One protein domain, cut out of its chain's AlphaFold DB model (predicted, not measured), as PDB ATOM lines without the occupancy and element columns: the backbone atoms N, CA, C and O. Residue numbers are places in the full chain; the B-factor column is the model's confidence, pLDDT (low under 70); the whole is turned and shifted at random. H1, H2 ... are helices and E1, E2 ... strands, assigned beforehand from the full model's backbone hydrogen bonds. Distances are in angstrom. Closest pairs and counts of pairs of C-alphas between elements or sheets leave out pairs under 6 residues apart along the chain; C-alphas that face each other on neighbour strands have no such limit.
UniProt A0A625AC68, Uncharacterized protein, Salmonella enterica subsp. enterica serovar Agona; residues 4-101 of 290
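What this domain is: This is residues 4 to 101 of the 290 residues of an uncharacterized protein of Salmonella enterica subsp. enterica serovar Agona (UniProt A0A625AC68). A strongly twisted sheet of four strands makes the middle layer of three, with the helical hairpin of H1 and H2 packed over one face and the short helix H4 over the other. The small helix H3 only grazes the sheet and is close to H4. The printed part has 98 residues, with four named helices and four named strands in the order H1 H2 E1 E2 H3 E3 E4 H4; the sheet's order is E2 E1 E3 E4, antiparallel throughout, and the class is mixed, helices and strands. The whole is compact, with a radius of gyration of the C-alphas of 12.5 A, and rounded, spanning 30 by 29 by 18 A.

How they stand to each other: H1, residues 4 to 18, and H2, residues 24 to 37, form a helical hairpin: they touch, the closest C-alphas being those of Ser 8 and Met 35, 5.6 A apart, and run opposite ways at a steep tilt of 44 degrees. H1 lies over E4, residues 86 to 90, at a height over the sheet of 9.6 A. H2, on the same face at 9.5 A, lies over E1, residues 43 to 49, and E2, residues 52 to 57, and runs along the strands, at 16 degrees to E2 on the local plane. E1 and E2 are a hairpin, with N 45 and O 56 2.8 A apart, within hydrogen-bond range. H3, residues 65 to 69, only just on the sheet, only grazes it with residues 66 to 67. E3, residues 76 to 81, is the antiparallel neighbour of E1, with N 46 and O 78 2.8 A apart. E2, H3 and E3 form a split strand-helix-strand unit, two strands running the same way with E1 between them, and its crossover is right-handed. E3 and E4 are a hairpin, with N 79 and O 88 2.8 A apart. H4, residues 92 to 99, lies on the opposite face from H1 and H2, over E1 and E3 at a height of 9.2 A. H3 and H4 are close but not clearly touching, the closest C-alphas being those of Leu 67 and Tyr 96, 7.4 A apart. Every O i to N i+4 pair is within hydrogen-bond range in H1, H3 and H4, and 8 of 10 are in H2.

Where its parts are: H1 begins at C-alpha 4, (23.459, -9.035, 20.859), and is 21.3 A long; H2 is 20.7 A. E1 measures 19.5 A, E2 and E3 16.6 A each, and E4 12.5 A. H3 is 6.2 A long. H4 is 10.5 A and ends at C-alpha 99, (47.131, -12.750, 24.367).

The domain as a whole: The two C-alphas farthest apart, those of Glu 21 and Leu 61, are 34.3 A apart. The printed part has no cut and no long link. The model's mean pLDDT over the printed part is 82.7, with residues 39 to 41, 69 and 71 to 73 under 70.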
ATOM      1  N   ASN A   4      22.202  -9.288  21.575       74.31
ATOM      2  CA  ASN A   4      23.459  -9.035  20.859       74.31
ATOM      3  C   ASN A   4      23.512  -7.610  20.288       74.31
ATOM      4  O   ASN A   4      24.499  -6.892  20.459       74.31
ATOM      5  N   LYS A   5      22.407  -7.149  19.684       77.56
ATOM      6  CA  LYS A   5      22.312  -5.794  19.119       77.56
ATOM      7  C   LYS A   5      22.377  -4.715  20.204       77.56
ATOM      8  O   LYS A   5      22.885  -3.627  19.948       77.56
ATOM      9  N   ALA A   6      21.869  -5.005  21.404       82.69
ATOM     10  CA  ALA A   6      21.956  -4.093  22.542       82.69
ATOM     11  C   ALA A   6      23.390  -4.007  23.096       82.69
ATOM     12  O   ALA A   6      23.902  -2.900  23.236       82.69
ATOM     13  N   ARG A   7      24.058  -5.151  23.323       82.75
ATOM     14  CA  ARG A   7      25.456  -5.203  23.800       82.75
ATOM     15  C   ARG A   7      26.427  -4.527  22.831       82.75
ATOM     16  O   ARG A   7      27.203  -3.676  23.245       82.75
ATOM     17  N   SER A   8      26.323  -4.829  21.534       81.56
ATOM     18  CA  SER A   8      27.160  -4.198  20.500       81.56
ATOM     19  C   SER A   8      27.021  -2.679  20.486       81.56
ATOM     20  O   SER A   8      28.011  -1.963  20.376       81.56
ATOM     21  N   LYS A   9      25.786  -2.178  20.618       84.12
ATOM     22  CA  LYS A   9      25.519  -0.740  20.636       84.12
ATOM     23  C   LYS A   9      26.079  -0.073  21.898       84.12
ATOM     24  O   LYS A   9      26.601   1.030  21.792       84.12
ATOM     25  N   ALA A  10      25.989  -0.738  23.050       85.25
ATOM     26  CA  ALA A  10      26.559  -0.245  24.302       85.25
ATOM     27  C   ALA A  10      28.093  -0.172  24.232       85.25
ATOM     28  O   ALA A  10      28.649   0.889  24.479       85.25
ATOM     29  N   LEU A  11      28.762  -1.239  23.778       84.62
ATOM     30  CA  LEU A  11      30.216  -1.234  23.576       84.62
ATOM     31  C   LEU A  11      30.660  -0.152  22.593       84.62
ATOM     32  O   LEU A  11      31.627   0.560  22.845       84.62
ATOM     33  N   HIS A  12      29.939   0.003  21.481       84.69
ATOM     34  CA  HIS A  12      30.212   1.069  20.523       84.69
ATOM     35  C   HIS A  12      30.088   2.457  21.165       84.69
ATOM     36  O   HIS A  12      30.889   3.335  20.867       84.69
ATOM     37  N   GLN A  13      29.108   2.668  22.047       85.38
ATOM     38  CA  GLN A  13      28.977   3.923  22.781       85.38
ATOM     39  C   GLN A  13      30.182   4.161  23.703       85.38
ATOM     40  O   GLN A  13      30.751   5.247  23.659       85.38
ATOM     41  N   THR A  14      30.646   3.136  24.427       86.88
ATOM     42  CA  THR A  14      31.877   3.211  25.233       86.88
ATOM     43  C   THR A  14      33.097   3.569  24.375       86.88
ATOM     44  O   THR A  14      33.918   4.395  24.763       86.88
ATOM     45  N   PHE A  15      33.209   3.010  23.164       85.75
ATOM     46  CA  PHE A  15      34.260   3.389  22.213       85.75
ATOM     47  C   PHE A  15      34.158   4.851  21.769       85.75
ATOM     48  O   PHE A  15      35.182   5.525  21.700       85.75
ATOM     49  N   SER A  16      32.954   5.357  21.489       84.44
ATOM     50  CA  SER A  16      32.743   6.766  21.123       84.44
ATOM     51  C   SER A  16      33.071   7.730  22.269       84.44
ATOM     52  O   SER A  16      33.514   8.842  22.015       84.44
ATOM     53  N   GLU A  17      32.891   7.317  23.526       84.75
ATOM     54  CA  GLU A  17      33.294   8.108  24.696       84.75
ATOM     55  C   GLU A  17      34.824   8.168  24.851       84.75
ATOM     56  O   GLU A  17      35.373   9.205  25.218       84.75
ATOM     57  N   ILE A  18      35.525   7.076  24.528       83.44
ATOM     58  CA  ILE A  18      36.993   6.986  24.605       83.44
ATOM     59  C   ILE A  18      37.672   7.628  23.384       83.44
ATOM     60  O   ILE A  18      38.777   8.162  23.498       83.44
ATOM     61  N   ILE A  19      37.026   7.577  22.216       83.56
ATOM     62  CA  ILE A  19      37.521   8.095  20.934       83.56
ATOM     63  C   ILE A  19      36.452   9.021  20.318       83.56
ATOM     64  O   ILE A  19      35.750   8.632  19.378       83.56
ATOM     65  N   PRO A  20      36.308  10.256  20.829       74.62
ATOM     66  CA  PRO A  20      35.216  11.155  20.442       74.62
ATOM     67  C   PRO A  20      35.252  11.605  18.973       74.62
ATOM     68  O   PRO A  20      34.204  11.911  18.408       74.62
ATOM     69  N   GLU A  21      36.422  11.602  18.329       79.44
ATOM     70  CA  GLU A  21      36.602  12.038  16.932       79.44
ATOM     71  C   GLU A  21      36.781  10.874  15.942       79.44
ATOM     72  O   GLU A  21      37.411  11.016  14.896       79.44
ATOM     73  N   MET A  22      36.245   9.691  16.254       79.00
ATOM     74  CA  MET A  22      36.347   8.543  15.352       79.00
ATOM     75  C   MET A  22      35.590   8.788  14.035       79.00
ATOM     76  O   MET A  22      34.420   9.181  14.036       79.00
ATOM     77  N   ASP A  23      36.242   8.505  12.904       82.44
ATOM     78  CA  ASP A  23      35.644   8.630  11.573       82.44
ATOM     79  C   ASP A  23      34.321   7.837  11.453       82.44
ATOM     80  O   ASP A  23      34.134   6.776  12.061       82.44
ATOM     81  N   LYS A  24      33.362   8.350  10.671       80.12
ATOM     82  CA  LYS A  24      32.028   7.734  10.530       80.12
ATOM     83  C   LYS A  24      32.072   6.366   9.847       80.12
ATOM     84  O   LYS A  24      31.271   5.497  10.203       80.12
ATOM     85  N   ALA A  25      32.957   6.169   8.872       83.00
ATOM     86  CA  ALA A  25      33.125   4.880   8.214       83.00
ATOM     87  C   ALA A  25      33.772   3.872   9.174       83.00
ATOM     88  O   ALA A  25      33.276   2.750   9.289       83.00
ATOM     89  N   LEU A  26      34.784   4.300   9.937       81.75
ATOM     90  CA  LEU A  26      35.432   3.463  10.953       81.75
ATOM     91  C   LEU A  26      34.462   3.050  12.074       81.75
ATOM     92  O   LEU A  26      34.407   1.876  12.439       81.75
ATOM     93  N   ASN A  27      33.624   3.975  12.559       81.88
ATOM     94  CA  ASN A  27      32.548   3.684  13.519       81.88
ATOM     95  C   ASN A  27      31.610   2.578  13.010       81.88
ATOM     96  O   ASN A  27      31.314   1.609  13.713       81.88
ATOM     97  N   LYS A  28      31.152   2.699  11.756       84.19
ATOM     98  CA  LYS A  28      30.246   1.716  11.155       84.19
ATOM     99  C   LYS A  28      30.906   0.337  11.056       84.19
ATOM    100  O   LYS A  28      30.279  -0.655  11.429       84.19
ATOM    101  N   GLN A  29      32.160   0.282  10.611       86.69
ATOM    102  CA  GLN A  29      32.924  -0.965  10.540       86.69
ATOM    103  C   GLN A  29      33.111  -1.591  11.927       86.69
ATOM    104  O   GLN A  29      32.885  -2.787  12.089       86.69
ATOM    105  N   LEU A  30      33.455  -0.799  12.947       87.25
ATOM    106  CA  LEU A  30      33.648  -1.300  14.310       87.25
ATOM    107  C   LEU A  30      32.364  -1.932  14.858       87.25
ATOM    108  O   LEU A  30      32.410  -3.034  15.402       87.25
ATOM    109  N   LEU A  31      31.211  -1.282  14.665       85.00
ATOM    110  CA  LEU A  31      29.919  -1.838  15.072       85.00
ATOM    111  C   LEU A  31      29.618  -3.167  14.364       85.00
ATOM    112  O   LEU A  31      29.160  -4.117  15.000       85.00
ATOM    113  N   GLU A  32      29.869  -3.241  13.055       85.56
ATOM    114  CA  GLU A  32      29.653  -4.451  12.255       85.56
ATOM    115  C   GLU A  32      30.539  -5.613  12.705       85.56
ATOM    116  O   GLU A  32      30.066  -6.750  12.780       85.56
ATOM    117  N   VAL A  33      31.802  -5.342  13.046       84.62
ATOM    118  CA  VAL A  33      32.713  -6.373  13.542       84.62
ATOM    119  C   VAL A  33      32.324  -6.793  14.962       84.62
ATOM    120  O   VAL A  33      32.187  -7.990  15.202       84.62
ATOM    121  N   LEU A  34      32.033  -5.862  15.880       83.81
ATOM    122  CA  LEU A  34      31.608  -6.181  17.255       83.81
ATOM    123  C   LEU A  34      30.329  -7.033  17.303       83.81
ATOM    124  O   LEU A  34      30.207  -7.920  18.152       83.81
ATOM    125  N   MET A  35      29.396  -6.843  16.364       83.19
ATOM    126  CA  MET A  35      28.193  -7.682  16.273       83.19
ATOM    127  C   MET A  35      28.498  -9.175  16.108       83.19
ATOM    128  O   MET A  35      27.698  -9.994  16.549       83.19
ATOM    129  N   LYS A  36      29.654  -9.542  15.538       82.62
ATOM    130  CA  LYS A  36      30.068 -10.944  15.364       82.62
ATOM    131  C   LYS A  36      30.611 -11.583  16.645       82.62
ATOM    132  O   LYS A  36      30.580 -12.801  16.767       82.62
ATOM    133  N   TYR A  37      31.103 -10.776  17.587       76.44
ATOM    134  CA  TYR A  37      31.815 -11.248  18.783       76.44
ATOM    135  C   TYR A  37      31.031 -11.050  20.086       76.44
ATOM    136  O   TYR A  37      31.413 -11.582  21.122       76.44
ATOM    137  N   THR A  38      29.908 -10.331  20.043       72.88
ATOM    138  CA  THR A  38      29.064 -10.047  21.221       72.88
ATOM    139  C   THR A  38      28.087 -11.163  21.590       72.88
ATOM    140  O   THR A  38      27.323 -11.024  22.549       72.88
ATOM    141  N   GLU A  39      28.092 -12.266  20.835       67.44
ATOM    142  CA  GLU A  39      27.264 -13.445  21.112       67.44
ATOM    143  C   GLU A  39      27.825 -14.314  22.241       67.44
ATOM    144  O   GLU A  39      27.087 -15.090  22.844       67.44
ATOM    145  N   ARG A  40      29.124 -14.185  22.517       66.94
ATOM    146  CA  ARG A  40      29.841 -14.956  23.529       66.94
ATOM    147  C   ARG A  40      30.299 -14.026  24.645       66.94
ATOM    148  O   ARG A  40      30.552 -12.844  24.413       66.94
ATOM    149  N   ASP A  41      30.409 -14.570  25.849       67.69
ATOM    150  CA  ASP A  41      30.971 -13.878  27.010       67.69
ATOM    151  C   ASP A  41      32.509 -13.861  26.882       67.69
ATOM    152  O   ASP A  41      33.234 -14.522  27.620       67.69
ATOM    153  N   ASN A  42      32.985 -13.164  25.846       75.62
ATOM    154  CA  ASN A  42      34.380 -13.119  25.429       75.62
ATOM    155  C   ASN A  42      35.060 -11.834  25.910       75.62
ATOM    156  O   ASN A  42      34.461 -10.759  25.931       75.62
ATOM    157  N   GLU A  43      36.358 -11.929  26.168       87.62
ATOM    158  CA  GLU A  43      37.241 -10.768  26.200       87.62
ATOM    159  C   GLU A  43      37.937 -10.624  24.846       87.62
ATOM    160  O   GLU A  43      38.265 -11.618  24.191       87.62
ATOM    161  N   LEU A  44      38.158  -9.390  24.400       90.38
ATOM    162  CA  LEU A  44      38.698  -9.101  23.075       90.38
ATOM    163  C   LEU A  44      39.853  -8.102  23.161       90.38
ATOM    164  O   LEU A  44      39.853  -7.194  23.993       90.38
ATOM    165  N   ILE A  45      40.793  -8.217  22.226       90.00
ATOM    166  CA  ILE A  45      41.650  -7.105  21.816       90.00
ATOM    167  C   ILE A  45      41.070  -6.542  20.524       90.00
ATOM    168  O   ILE A  45      40.966  -7.251  19.520       90.00
ATOM    169  N   VAL A  46      40.722  -5.260  20.540       90.75
ATOM    170  CA  VAL A  46      40.377  -4.490  19.345       90.75
ATOM    171  C   VAL A  46      41.585  -3.647  18.961       90.75
ATOM    172  O   VAL A  46      42.075  -2.845  19.755       90.75
ATOM    173  N   ILE A  47      42.067  -3.842  17.742       89.56
ATOM    174  CA  ILE A  47      43.173  -3.104  17.141       89.56
ATOM    175  C   ILE A  47      42.571  -2.197  16.079       89.56
ATOM    176  O   ILE A  47      41.967  -2.680  15.123       89.56
ATOM    177  N   LEU A  48      42.712  -0.891  16.256       88.31
ATOM    178  CA  LEU A  48      42.315   0.091  15.255       88.31
ATOM    179  C   LEU A  48      43.562   0.520  14.488       88.31
ATOM    180  O   LEU A  48      44.504   1.031  15.096       88.31
ATOM    181  N   ASN A  49      43.562   0.296  13.179       84.94
ATOM    182  CA  ASN A  49      44.597   0.751  12.258       84.94
ATOM    183  C   ASN A  49      43.960   1.448  11.039       84.94
ATOM    184  O   ASN A  49      42.742   1.627  10.989       84.94
ATOM    185  N   GLU A  50      44.782   1.864  10.073       77.12
ATOM    186  CA  GLU A  50      44.325   2.552   8.854       77.12
ATOM    187  C   GLU A  50      43.419   1.673   7.972       77.12
ATOM    188  O   GLU A  50      42.509   2.187   7.327       77.12
ATOM    189  N   ASP A  51      43.618   0.352   8.000       76.69
ATOM    190  CA  ASP A  51      42.844  -0.624   7.220       76.69
ATOM    191  C   ASP A  51      41.490  -0.974   7.864       76.69
ATOM    192  O   ASP A  51      40.642  -1.614   7.236       76.69
ATOM    193  N   GLY A  52      41.276  -0.558   9.116       81.50
ATOM    194  CA  GLY A  52      40.033  -0.731   9.857       81.50
ATOM    195  C   GLY A  52      40.179  -1.505  11.177       81.50
ATOM    196  O   GLY A  52      41.275  -1.747  11.688       81.50
ATOM    197  N   PRO A  53      39.053  -1.882  11.802       87.19
ATOM    198  CA  PRO A  53      39.058  -2.544  13.095       87.19
ATOM    199  C   PRO A  53      39.364  -4.036  12.949       87.19
ATOM    200  O   PRO A  53      38.644  -4.787  12.291       87.19
ATOM    201  N   ASN A  54      40.396  -4.488  13.650       87.75
ATOM    202  CA  ASN A  54      40.787  -5.883  13.747       87.75
ATOM    203  C   ASN A  54      40.509  -6.415  15.154       87.75
ATOM    204  O   ASN A  54      40.910  -5.805  16.139       87.75
ATOM    205  N   ILE A  55      39.873  -7.583  15.261       87.81
ATOM    206  CA  ILE A  55      39.567  -8.207  16.556       87.81
ATOM    207  C   ILE A  55      40.404  -9.471  16.754       87.81
ATOM    208  O   ILE A  55      40.646 -10.232  15.811       87.81
ATOM    209  N   ILE A  56      40.877  -9.673  17.980       86.75
ATOM    210  CA  ILE A  56      41.474 -10.917  18.466       86.75
ATOM    211  C   ILE A  56      40.688 -11.340  19.709       86.75
ATOM    212  O   ILE A  56      40.555 -10.559  20.647       86.75
ATOM    213  N   GLU A  57      40.160 -12.563  19.716       86.56
ATOM    214  CA  GLU A  57      39.538 -13.146  20.910       86.56
ATOM    215  C   GLU A  57      40.622 -13.530  21.924       86.56
ATOM    216  O   GLU A  57      41.564 -14.254  21.590       86.56
ATOM    217  N   LEU A  58      40.486 -13.053  23.159       84.75
ATOM    218  CA  LEU A  58      41.346 -13.431  24.277       84.75
ATOM    219  C   LEU A  58      40.922 -14.778  24.866       84.75
ATOM    220  O   LEU A  58      39.889 -15.334  24.494       84.75
ATOM    221  N   LYS A  59      41.747 -15.311  25.779       76.06
ATOM    222  CA  LYS A  59      41.496 -16.586  26.477       76.06
ATOM    223  C   LYS A  59      41.235 -17.746  25.510       76.06
ATOM    224  O   LYS A  59      40.411 -18.621  25.755       76.06
ATOM    225  N   SER A  60      41.946 -17.744  24.389       76.81
ATOM    226  CA  SER A  60      41.885 -18.769  23.352       76.81
ATOM    227  C   SER A  60      43.306 -19.144  22.930       76.81
ATOM    228  O   SER A  60      44.224 -18.338  23.083       76.81
ATOM    229  N   LEU A  61      43.511 -20.361  22.411       77.19
ATOM    230  CA  LEU A  61      44.827 -20.840  21.958       77.19
ATOM    231  C   LEU A  61      45.214 -20.205  20.613       77.19
ATOM    232  O   LEU A  61      45.280 -20.863  19.575       77.19
ATOM    233  N   LYS A  62      45.399 -18.885  20.612       77.25
ATOM    234  CA  LYS A  62      45.756 -18.085  19.441       77.25
ATOM    235  C   LYS A  62      47.241 -17.723  19.491       77.25
ATOM    236  O   LYS A  62      47.723 -17.289  20.533       77.25
ATOM    237  N   PRO A  63      47.977 -17.859  18.374       74.38
ATOM    238  CA  PRO A  63      49.392 -17.542  18.361       74.38
ATOM    239  C   PRO A  63      49.613 -16.037  18.507       74.38
ATOM    240  O   PRO A  63      48.893 -15.215  17.936       74.38
ATOM    241  N   VAL A  64      50.679 -15.679  19.220       77.69
ATOM    242  CA  VAL A  64      51.065 -14.280  19.439       77.69
ATOM    243  C   VAL A  64      51.464 -13.573  18.136       77.69
ATOM    244  O   VAL A  64      51.366 -12.350  18.043       77.69
ATOM    245  N   SER A  65      51.830 -14.329  17.094       76.62
ATOM    246  CA  SER A  65      52.098 -13.795  15.752       76.62
ATOM    247  C   SER A  65      50.925 -12.993  15.184       76.62
ATOM    248  O   SER A  65      51.162 -12.055  14.432       76.62
ATOM    249  N   LEU A  66      49.684 -13.262  15.609       79.69
ATOM    250  CA  LEU A  66      48.511 -12.490  15.187       79.69
ATOM    251  C   LEU A  66      48.577 -11.013  15.596       79.69
ATOM    252  O   LEU A  66      47.970 -10.181  14.927       79.69
ATOM    253  N   LEU A  67      49.290 -10.669  16.675       79.75
ATOM    254  CA  LEU A  67      49.549  -9.266  17.014       79.75
ATOM    255  C   LEU A  67      50.576  -8.645  16.069       79.75
ATOM    256  O   LEU A  67      50.419  -7.487  15.694       79.75
ATOM    257  N   ALA A  68      51.599  -9.408  15.675       74.25
ATOM    258  CA  ALA A  68      52.646  -8.956  14.761       74.25
ATOM    259  C   ALA A  68      52.119  -8.767  13.328       74.25
ATOM    260  O   ALA A  68      52.448  -7.782  12.679       74.25
ATOM    261  N   GLU A  69      51.247  -9.661  12.861       69.00
ATOM    262  CA  GLU A  69      50.578  -9.559  11.554       69.00
ATOM    263  C   GLU A  69      49.661  -8.332  11.450       69.00
ATOM    264  O   GLU A  69      49.388  -7.847  10.356       69.00
ATOM    265  N   LYS A  70      49.188  -7.820  12.591       72.88
ATOM    266  CA  LYS A  70      48.258  -6.684  12.684       72.88
ATOM    267  C   LYS A  70      48.940  -5.391  13.137       72.88
ATOM    268  O   LYS A  70      48.260  -4.423  13.476       72.88
ATOM    269  N   LEU A  71      50.271  -5.387  13.177       68.12
ATOM    270  CA  LEU A  71      51.091  -4.301  13.694       68.12
ATOM    271  C   LEU A  71      51.323  -3.266  12.588       68.12
ATOM    272  O   LEU A  71      52.089  -3.492  11.656       68.12
ATOM    273  N   SER A  72      50.654  -2.119  12.691       68.88
ATOM    274  CA  SER A  72      50.932  -0.938  11.868       68.88
ATOM    275  C   SER A  72      51.535   0.181  12.720       68.88
ATOM    276  O   SER A  72      51.305   0.243  13.929       68.88
ATOM    277  N   ALA A  73      52.269   1.101  12.088       62.34
ATOM    278  CA  ALA A  73      52.891   2.247  12.762       62.34
ATOM    279  C   ALA A  73      51.896   3.130  13.551       62.34
ATOM    280  O   ALA A  73      52.302   3.826  14.479       62.34
ATOM    281  N   TYR A  74      50.601   3.066  13.221       72.06
ATOM    282  CA  TYR A  74      49.533   3.866  13.831       72.06
ATOM    283  C   TYR A  74      48.462   3.012  14.530       72.06
ATOM    284  O   TYR A  74      47.320   3.440  14.695       72.06
ATOM    285  N   SER A  75      48.811   1.792  14.945       83.38
ATOM    286  CA  SER A  75      47.870   0.885  15.610       83.38
ATOM    287  C   SER A  75      47.548   1.332  17.039       83.38
ATOM    288  O   SER A  75      48.442   1.552  17.856       83.38
ATOM    289  N   SER A  76      46.257   1.420  17.367       88.69
ATOM    290  CA  SER A  76      45.769   1.620  18.736       88.69
ATOM    291  C   SER A  76      45.100   0.356  19.264       88.69
ATOM    292  O   SER A  76      44.262  -0.228  18.581       88.69
ATOM    293  N   TYR A  77      45.430  -0.033  20.496       90.62
ATOM    294  CA  TYR A  77      44.963  -1.273  21.114       90.62
ATOM    295  C   TYR A  77      43.954  -0.985  22.224       90.62
ATOM    296  O   TYR A  77      44.152  -0.096  23.057       90.62
ATOM    297  N   TYR A  78      42.889  -1.775  22.261       91.69
ATOM    298  CA  TYR A  78      41.849  -1.688  23.276       91.69
ATOM    299  C   TYR A  78      41.529  -3.082  23.803       91.69
ATOM    300  O   TYR A  78      41.242  -3.989  23.025       91.69
ATOM    301  N   HIS A  79      41.559  -3.243  25.123       92.94
ATOM    302  CA  HIS A  79      40.957  -4.387  25.800       92.94
ATOM    303  C   HIS A  79      39.462  -4.129  25.940       92.94
ATOM    304  O   HIS A  79      39.054  -3.039  26.352       92.94
ATOM    305  N   VAL A  80      38.657  -5.117  25.569       90.50
ATOM    306  CA  VAL A  80      37.202  -5.049  25.636       90.50
ATOM    307  C   VAL A  80      36.684  -6.240  26.420       90.50
ATOM    308  O   VAL A  80      36.851  -7.381  25.990       90.50
ATOM    309  N   ASP A  81      36.011  -5.957  27.529       88.44
ATOM    310  CA  ASP A  81      35.193  -6.926  28.244       88.44
ATOM    311  C   ASP A  81      33.748  -6.805  27.746       88.44
ATOM    312  O   ASP A  81      33.065  -5.797  27.963       88.44
ATOM    313  N   VAL A  82      33.279  -7.829  27.029       85.31
ATOM    314  CA  VAL A  82      31.933  -7.838  26.440       85.31
ATOM    315  C   VAL A  82      30.841  -8.013  27.502       85.31
ATOM    316  O   VAL A  82      29.707  -7.576  27.286       85.31
ATOM    317  N   VAL A  83      31.155  -8.653  28.629       83.38
ATOM    318  CA  VAL A  83      30.202  -8.935  29.709       83.38
ATOM    319  C   VAL A  83      29.998  -7.692  30.559       83.38
ATOM    320  O   VAL A  83      28.855  -7.292  30.793       83.38
ATOM    321  N   GLU A  84      31.096  -7.066  30.975       86.50
ATOM    322  CA  GLU A  84      31.081  -5.860  31.802       86.50
ATOM    323  C   GLU A  84      30.856  -4.579  30.985       86.50
ATOM    324  O   GLU A  84      30.595  -3.521  31.554       86.50
ATOM    325  N   LEU A  85      30.896  -4.675  29.651       86.19
ATOM    326  CA  LEU A  85      30.775  -3.550  28.716       86.19
ATOM    327  C   LEU A  85      31.873  -2.491  28.912       86.19
ATOM    328  O   LEU A  85      31.664  -1.298  28.669       86.19
ATOM    329  N   VAL A  86      33.056  -2.941  29.329       87.38
ATOM    330  CA  VAL A  86      34.214  -2.091  29.616       87.38
ATOM    331  C   VAL A  86      35.149  -2.077  28.417       87.38
ATOM    332  O   VAL A  86      35.479  -3.116  27.848       87.38
ATOM    333  N   VAL A  87      35.611  -0.883  28.049       90.81
ATOM    334  CA  VAL A  87      36.642  -0.682  27.031       90.81
ATOM    335  C   VAL A  87      37.789   0.083  27.671       90.81
ATOM    336  O   VAL A  87      37.586   1.129  28.287       90.81
ATOM    337  N   LYS A  88      39.009  -0.429  27.527       92.69
ATOM    338  CA  LYS A  88      40.210   0.190  28.084       92.69
ATOM    339  C   LYS A  88      41.294   0.266  27.024       92.69
ATOM    340  O   LYS A  88      41.671  -0.748  26.444       92.69
ATOM    341  N   LYS A  89      41.834   1.463  26.796       92.06
ATOM    342  CA  LYS A  89      43.017   1.632  25.948       92.06
ATOM    343  C   LYS A  89      44.220   0.963  26.615       92.06
ATOM    344  O   LYS A  89      44.471   1.180  27.802       92.06
ATOM    345  N   ILE A  90      44.946   0.164  25.848       92.50
ATOM    346  CA  ILE A  90      46.152  -0.541  26.282       92.50
ATOM    347  C   ILE A  90      47.295  -0.240  25.311       92.50
ATOM    348  O   ILE A  90      47.082   0.269  24.208       92.50
ATOM    349  N   ASP A  91      48.516  -0.529  25.735       89.75
ATOM    350  CA  ASP A  91      49.687  -0.530  24.870       89.75
ATOM    351  C   ASP A  91      49.914  -1.920  24.254       89.75
ATOM    352  O   ASP A  91      49.206  -2.892  24.543       89.75
ATOM    353  N   PHE A  92      50.912  -2.009  23.375       86.81
ATOM    354  CA  PHE A  92      51.287  -3.267  22.737       86.81
ATOM    355  C   PHE A  92      51.704  -4.333  23.760       86.81
ATOM    356  O   PHE A  92      51.312  -5.490  23.636       86.81
ATOM    357  N   GLU A  93      52.452  -3.946  24.797       87.50
ATOM    358  CA  GLU A  93      52.889  -4.862  25.855       87.50
ATOM    359  C   GLU A  93      51.697  -5.423  26.646       87.50
ATOM    360  O   GLU A  93      51.637  -6.619  26.936       87.50
ATOM    361  N   GLY A  94      50.699  -4.590  26.954       88.69
ATOM    362  CA  GLY A  94      49.440  -5.021  27.553       88.69
ATOM    363  C   GLY A  94      48.679  -6.001  26.661       88.69
ATOM    364  O   GLY A  94      48.228  -7.041  27.143       88.69
ATOM    365  N   ALA A  95      48.587  -5.720  25.358       87.88
ATOM    366  CA  ALA A  95      47.959  -6.619  24.387       87.88
ATOM    367  C   ALA A  95      48.699  -7.967  24.294       87.88
ATOM    368  O   ALA A  95      48.071  -9.026  24.299       87.88
ATOM    369  N   TYR A  96      50.032  -7.934  24.276       87.00
ATOM    370  CA  TYR A  96      50.891  -9.117  24.267       87.00
ATOM    371  C   TYR A  96      50.673  -9.995  25.505       87.00
ATOM    372  O   TYR A  96      50.467 -11.203  25.377       87.00
ATOM    373  N   LYS A  97      50.651  -9.393  26.703       87.75
ATOM    374  CA  LYS A  97      50.398 -10.109  27.964       87.75
ATOM    375  C   LYS A  97      49.022 -10.765  27.996       87.75
ATOM    376  O   LYS A  97      48.921 -11.921  28.398       87.75
ATOM    377  N   LEU A  98      47.985 -10.051  27.558       88.38
ATOM    378  CA  LEU A  98      46.623 -10.587  27.507       88.38
ATOM    379  C   LEU A  98      46.513 -11.756  26.521       88.38
ATOM    380  O   LEU A  98      45.870 -12.754  26.835       88.38
ATOM    381  N   LEU A  99      47.168 -11.674  25.358       86.00
ATOM    382  CA  LEU A  99      47.131 -12.750  24.367       86.00
ATOM    383  C   LEU A  99      47.911 -13.997  24.809       86.00
ATOM    384  O   LEU A  99      47.525 -15.111  24.472       86.00
ATOM    385  N   LYS A 100      48.985 -13.821  25.590       84.44
ATOM    386  CA  LYS A 100      49.737 -14.932  26.190       84.44
ATOM    387  C   LYS A 100      48.972 -15.685  27.283       84.44
ATOM    388  O   LYS A 100      49.404 -16.772  27.668       84.44
ATOM    389  N   ALA A 101      47.877 -15.129  27.802       84.25
ATOM    390  CA  ALA A 101      47.094 -15.784  28.839       84.25
ATOM    391  C   ALA A 101      46.461 -17.079  28.306       84.25
ATOM    392  O   ALA A 101      45.875 -17.105  27.221       84.25
TER     393      ALA A 101